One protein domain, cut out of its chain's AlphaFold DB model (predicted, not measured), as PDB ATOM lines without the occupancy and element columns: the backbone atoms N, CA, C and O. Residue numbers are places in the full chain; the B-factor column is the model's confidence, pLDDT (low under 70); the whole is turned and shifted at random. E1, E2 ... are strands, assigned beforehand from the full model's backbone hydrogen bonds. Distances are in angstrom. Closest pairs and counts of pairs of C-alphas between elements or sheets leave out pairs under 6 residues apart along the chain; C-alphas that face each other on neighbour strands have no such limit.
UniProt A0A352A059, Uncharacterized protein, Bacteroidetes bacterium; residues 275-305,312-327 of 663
ATOM      1  N   ARG A 275     120.081 184.483 102.181       62.41
ATOM      2  CA  ARG A 275     121.475 184.898 102.418       62.41
ATOM      3  C   ARG A 275     121.980 185.668 101.203       62.41
ATOM      4  O   ARG A 275     122.105 185.096 100.120       62.41
ATOM      5  N   VAL A 276     122.241 186.962 101.388       69.50
ATOM      6  CA  VAL A 276     122.758 187.856 100.343       69.50
ATOM      7  C   VAL A 276     124.254 188.066 100.554       69.50
ATOM      8  O   VAL A 276     124.670 188.489 101.631       69.50
ATOM      9  N   GLU A 277     125.056 187.789  99.529       76.38
ATOM     10  CA  GLU A 277     126.484 188.123  99.489       76.38
ATOM     11  C   GLU A 277     126.699 189.264  98.492       76.38
ATOM     12  O   GLU A 277     126.281 189.169  97.337       76.38
ATOM     13  N   ARG A 278     127.324 190.359  98.938       79.69
ATOM     14  CA  ARG A 278     127.561 191.550  98.113       79.69
ATOM     15  C   ARG A 278     129.047 191.761  97.887       79.69
ATOM     16  O   ARG A 278     129.811 191.767  98.846       79.69
ATOM     17  N   ASP A 279     129.420 191.963  96.632       83.38
ATOM     18  CA  ASP A 279     130.772 192.324  96.210       83.38
ATOM     19  C   ASP A 279     130.737 193.673  95.480       83.38
ATOM     20  O   ASP A 279     129.720 194.035  94.886       83.38
ATOM     21  N   THR A 280     131.792 194.474  95.559       85.25
ATOM     22  CA  THR A 280     131.806 195.834  94.998       85.25
ATOM     23  C   THR A 280     133.181 196.177  94.448       85.25
ATOM     24  O   THR A 280     134.168 196.087  95.171       85.25
ATOM     25  N   PHE A 281     133.245 196.629  93.192       83.44
ATOM     26  CA  PHE A 281     134.477 197.151  92.598       83.44
ATOM     27  C   PHE A 281     134.324 198.617  92.185       83.44
ATOM     28  O   PHE A 281     133.234 199.086  91.845       83.44
ATOM     29  N   VAL A 282     135.440 199.343  92.243       84.12
ATOM     30  CA  VAL A 282     135.508 200.784  91.985       84.12
ATOM     31  C   VAL A 282     136.103 201.029  90.604       84.12
ATOM     32  O   VAL A 282     137.146 200.473  90.271       84.12
ATOM     33  N   GLU A 283     135.465 201.892  89.816       83.50
ATOM     34  CA  GLU A 283     135.932 202.288  88.489       83.50
ATOM     35  C   GLU A 283     135.908 203.809  88.339       83.50
ATOM     36  O   GLU A 283     134.880 204.459  88.537       83.50
ATOM     37  N   LEU A 284     137.039 204.392  87.946       79.00
ATOM     38  CA  LEU A 284     137.113 205.817  87.637       79.00
ATOM     39  C   LEU A 284     136.400 206.080  86.307       79.00
ATOM     40  O   LEU A 284     136.845 205.616  85.260       79.00
ATOM     41  N   THR A 285     135.287 206.812  86.345       75.19
ATOM     42  CA  THR A 285     134.397 207.007  85.188       75.19
ATOM     43  C   THR A 285     134.257 208.500  84.867       75.19
ATOM     44  O   THR A 285     134.096 209.323  85.770       75.19
ATOM     45  N   ARG A 286     134.335 208.874  83.580       64.19
ATOM     46  CA  ARG A 286     134.185 210.272  83.118       64.19
ATOM     47  C   ARG A 286     132.723 210.727  83.200       64.19
ATOM     48  O   ARG A 286     131.820 209.922  83.006       64.19
ATOM     49  N   GLY A 287     132.495 212.016  83.463       63.38
ATOM     50  CA  GLY A 287     131.151 212.619  83.480       63.38
ATOM     51  C   GLY A 287     130.300 212.299  84.716       63.38
ATOM     52  O   GLY A 287     129.149 212.718  84.790       63.38
ATOM     53  N   VAL A 288     130.857 211.581  85.694       71.69
ATOM     54  CA  VAL A 288     130.204 211.281  86.973       71.69
ATOM     55  C   VAL A 288     130.573 212.378  87.970       71.69
ATOM     56  O   VAL A 288     131.744 212.525  88.312       71.69
ATOM     57  N   SER A 289     129.590 213.171  88.406       62.53
ATOM     58  CA  SER A 289     129.786 214.263  89.373       62.53
ATOM     59  C   SER A 289     129.828 213.778  90.822       62.53
ATOM     60  O   SER A 289     130.486 214.388  91.658       62.53
ATOM     61  N   GLU A 290     129.156 212.665  91.114       74.50
ATOM     62  CA  GLU A 290     129.083 212.050  92.438       74.50
ATOM     63  C   GLU A 290     129.162 210.532  92.312       74.50
ATOM     64  O   GLU A 290     128.647 209.951  91.354       74.50
ATOM     65  N   SER A 291     129.803 209.875  93.280       80.88
ATOM     66  CA  SER A 291     129.983 208.427  93.247       80.88
ATOM     67  C   SER A 291     128.644 207.705  93.124       80.88
ATOM     68  O   SER A 291     127.826 207.736  94.038       80.88
ATOM     69  N   THR A 292     128.428 207.042  91.991       79.69
ATOM     70  CA  THR A 292     127.169 206.349  91.707       79.69
ATOM     71  C   THR A 292     127.394 204.846  91.783       79.69
ATOM     72  O   THR A 292     128.315 204.313  91.161       79.69
ATOM     73  N   THR A 293     126.560 204.153  92.560       85.88
ATOM     74  CA  THR A 293     126.610 202.695  92.709       85.88
ATOM     75  C   THR A 293     125.475 202.054  91.928       85.88
ATOM     76  O   THR A 293     124.304 202.278  92.227       85.88
ATOM     77  N   THR A 294     125.810 201.227  90.946       85.81
ATOM     78  CA  THR A 294     124.828 200.488  90.142       85.81
ATOM     79  C   THR A 294     125.045 198.991  90.294       85.81
ATOM     80  O   THR A 294     126.188 198.530  90.338       85.81
ATOM     81  N   LEU A 295     123.956 198.222  90.353       85.44
ATOM     82  CA  LEU A 295     124.028 196.763  90.334       85.44
ATOM     83  C   LEU A 295     124.621 196.321  88.992       85.44
ATOM     84  O   LEU A 295     124.041 196.572  87.939       85.44
ATOM     85  N   PHE A 296     125.793 195.700  89.041       83.00
ATOM     86  CA  PHE A 296     126.527 195.254  87.864       83.00
ATOM     87  C   PHE A 296     126.081 193.856  87.436       83.00
ATOM     88  O   PHE A 296     125.867 193.607  86.253       83.00
ATOM     89  N   SER A 297     125.890 192.947  88.395       81.69
ATOM     90  CA  SER A 297     125.368 191.608  88.118       81.69
ATOM     91  C   SER A 297     124.679 190.986  89.333       81.69
ATOM     92  O   SER A 297     124.885 191.386  90.482       81.69
ATOM     93  N   THR A 298     123.825 189.998  89.074       83.38
ATOM     94  CA  THR A 298     123.186 189.164  90.096       83.38
ATOM     95  C   THR A 298     123.227 187.709  89.662       83.38
ATOM     96  O   THR A 298     122.880 187.397  88.526       83.38
ATOM     97  N   SER A 299     123.601 186.829  90.589       72.69
ATOM     98  CA  SER A 299     123.440 185.380  90.463       72.69
ATOM     99  C   SER A 299     122.562 184.858  91.594       72.69
ATOM    100  O   SER A 299     122.651 185.337  92.729       72.69
ATOM    101  N   ILE A 300     121.701 183.890  91.286       73.38
ATOM    102  CA  ILE A 300     120.799 183.258  92.249       73.38
ATOM    103  C   ILE A 300     121.015 181.753  92.188       73.38
ATOM    104  O   ILE A 300     120.648 181.120  91.202       73.38
ATOM    105  N   ASP A 301     121.515 181.193  93.283       66.69
ATOM    106  CA  ASP A 301     121.643 179.754  93.464       66.69
ATOM    107  C   ASP A 301     120.621 179.281  94.495       66.69
ATOM    108  O   ASP A 301     120.503 179.824  95.597       66.69
ATOM    109  N   THR A 302     119.855 178.254  94.138       65.69
ATOM    110  CA  THR A 302     118.942 177.587  95.065       65.69
ATOM    111  C   THR A 302     119.605 176.315  95.569       65.69
ATOM    112  O   THR A 302     119.946 175.449  94.769       65.69
ATOM    113  N   VAL A 303     119.737 176.173  96.886       62.72
ATOM    114  CA  VAL A 303     120.214 174.940  97.518       62.72
ATOM    115  C   VAL A 303     119.143 174.442  98.479       62.72
ATOM    116  O   VAL A 303     118.731 175.162  99.386       62.72
ATOM    117  N   GLU A 304     118.678 173.213  98.285       61.19
ATOM    118  CA  GLU A 304     117.760 172.561  99.216       61.19
ATOM    119  C   GLU A 304     118.567 171.816 100.281       61.19
ATOM    120  O   GLU A 304     119.445 171.016  99.964       61.19
ATOM    121  N   MET A 305     118.303 172.107 101.554       61.00
ATOM    122  CA  MET A 305     118.981 171.486 102.689       61.00
ATOM    123  C   MET A 305     117.946 170.808 103.600       61.00
ATOM    124  O   MET A 305     116.925 171.424 103.915       61.00
ATOM    125  N   THR A 312     114.294 172.417 103.509       57.84
ATOM    126  CA  THR A 312     114.344 173.886 103.492       57.84
ATOM    127  C   THR A 312     115.054 174.360 102.231       57.84
ATOM    128  O   THR A 312     116.214 174.027 101.991       57.84
ATOM    129  N   ARG A 313     114.366 175.161 101.416       60.12
ATOM    130  CA  ARG A 313     114.929 175.777 100.211       60.12
ATOM    131  C   ARG A 313     115.648 177.072 100.588       60.12
ATOM    132  O   ARG A 313     115.002 178.061 100.920       60.12
ATOM    133  N   VAL A 314     116.976 177.079 100.516       66.31
ATOM    134  CA  VAL A 314     117.798 178.266 100.776       66.31
ATOM    135  C   VAL A 314     118.165 178.919  99.449       66.31
ATOM    136  O   VAL A 314     118.794 178.303  98.588       66.31
ATOM    137  N   VAL A 315     117.786 180.185  99.284       71.06
ATOM    138  CA  VAL A 315     118.158 180.992  98.117       71.06
ATOM    139  C   VAL A 315     119.385 181.823  98.481       71.06
ATOM    140  O   VAL A 315     119.319 182.693  99.354       71.06
ATOM    141  N   ARG A 316     120.515 181.552  97.823       73.00
ATOM    142  CA  ARG A 316     121.717 182.387  97.893       73.00
ATOM    143  C   ARG A 316     121.690 183.360  96.730       73.00
ATOM    144  O   ARG A 316     121.683 182.948  95.574       73.00
ATOM    145  N   ARG A 317     121.676 184.652  97.039       80.50
ATOM    146  CA  ARG A 317     121.782 185.707  96.032       80.50
ATOM    147  C   ARG A 317     123.151 186.362  96.155       80.50
ATOM    148  O   ARG A 317     123.463 186.911  97.209       80.50
ATOM    149  N   LYS A 318     123.940 186.333  95.082       82.38
ATOM    150  CA  LYS A 318     125.188 187.092  94.983       82.38
ATOM    151  C   LYS A 318     124.972 188.313  94.099       82.38
ATOM    152  O   LYS A 318     124.587 188.165  92.943       82.38
ATOM    153  N   GLU A 319     125.213 189.498  94.642       88.50
ATOM    154  CA  GLU A 319     125.085 190.783  93.947       88.50
ATOM    155  C   GLU A 319     126.485 191.401  93.805       88.50
ATOM    156  O   GLU A 319     127.203 191.537  94.795       88.50
ATOM    157  N   THR A 320     126.885 191.785  92.593       85.00
ATOM    158  CA  THR A 320     128.104 192.578  92.376       85.00
ATOM    159  C   THR A 320     127.709 193.993  91.991       85.00
ATOM    160  O   THR A 320     126.897 194.189  91.088       85.00
ATOM    161  N   TYR A 321     128.288 194.984  92.657       86.81
ATOM    162  CA  TYR A 321     128.041 196.402  92.425       86.81
ATOM    163  C   TYR A 321     129.262 197.073  91.792       86.81
ATOM    164  O   TYR A 321     130.404 196.791  92.153       86.81
ATOM    165  N   ARG A 322     129.012 197.992  90.859       87.88
ATOM    166  CA  ARG A 322     130.024 198.886  90.286       87.88
ATOM    167  C   ARG A 322     129.863 200.261  90.920       87.88
ATOM    168  O   ARG A 322     128.775 200.834  90.852       87.88
ATOM    169  N   VAL A 323     130.935 200.791  91.504       88.69
ATOM    170  CA  VAL A 323     130.996 202.171  92.004       88.69
ATOM    171  C   VAL A 323     131.780 203.003  91.004       88.69
ATOM    172  O   VAL A 323     133.000 202.885  90.907       88.69
ATOM    173  N   ALA A 324     131.074 203.845  90.260       86.12
ATOM    174  CA  ALA A 324     131.699 204.818  89.382       86.12
ATOM    175  C   ALA A 324     132.157 206.024  90.217       86.12
ATOM    176  O   ALA A 324     131.321 206.688  90.827       86.12
ATOM    177  N   VAL A 325     133.463 206.296  90.275       85.81
ATOM    178  CA  VAL A 325     134.045 207.435  91.017       85.81
ATOM    179  C   VAL A 325     134.546 208.492  90.025       85.81
ATOM    180  O   VAL A 325     135.072 208.113  88.974       85.81
ATOM    181  N   PRO A 326     134.406 209.801  90.320       78.44
ATOM    182  CA  PRO A 326     134.908 210.855  89.442       78.44
ATOM    183  C   PRO A 326     136.419 210.721  89.198       78.44
ATOM    184  O   PRO A 326     137.194 210.536  90.140       78.44
ATOM    185  N   LYS A 327     136.856 210.834  87.937       76.94
ATOM    186  CA  LYS A 327     138.288 210.926  87.605       76.94
ATOM    187  C   LYS A 327     138.839 212.278  88.110       76.94
ATOM    188  O   LYS A 327     138.200 213.297  87.846       76.94
TER     189      LYS A 327
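AT A GLANCE: This is residues 275 to 305 and 312 to 327 of the 663 residues of an uncharacterized protein of Bacteroidetes bacterium (UniProt A0A352A059). The picture is one long, narrow ribbon of three strands, twisted, with E3 in the middle and E1 and E2 along its two sides. At one end a loop, residues 286 to 291, joins E1 to E2; at the other, E2 and E3 run on past the start of E1 as a two-stranded arm. The printed part has 47 residues, with no named helix and three named strands, E1, E2 and E3 along the chain; the sheet's order is E1, E3, E2, mixed, and the class is all strand. The whole is only just extended, close to loose, with a radius of gyration of the C-alphas of 14.6 A, and a rod spanning 46 by 11 by 11 A.

HOW THE PARTS SIT: The inner strand is E3, residues 312 to 326. The edge strand E1, residues 275 to 285, is parallel to E3, with 15 degrees between their directions; C-alphas 280 and 321 face each other at 4.6 A, and N 321 and O 279 are within hydrogen-bond range at 2.8 A. The other edge strand, E2, residues 292 to 305, is antiparallel to E3 at 166 degrees; C-alphas 313 and 304 face each other at 4.4 A, and N 316 and O 301 are 2.8 A apart, within hydrogen-bond range. E2 bends by 50 degrees at residue 297. E1 and E2 are apart.

IN THESE COORDINATES: E3 is 44.6 A long from C-alpha 312 at (114.344, 173.886, 103.492) to C-alpha 326 at (134.908, 210.855, 89.442). E2 measures 37.5 A and E1 30.9 A, the latter beginning at C-alpha 275 at (121.475, 184.898, 102.418).

THE WHOLE: The two C-alphas farthest apart, those of Gly 287 and Met 305, are 47.0 A apart. Residues 306 to 311 are not printed, and C-alphas 305 and 312 are 5.3 A apart across this cut. The link from E1 to E2 is short. The mean pLDDT of the printed part is 76.2; 13 residues are under 70, among them 301 to 305 and 312 to 314.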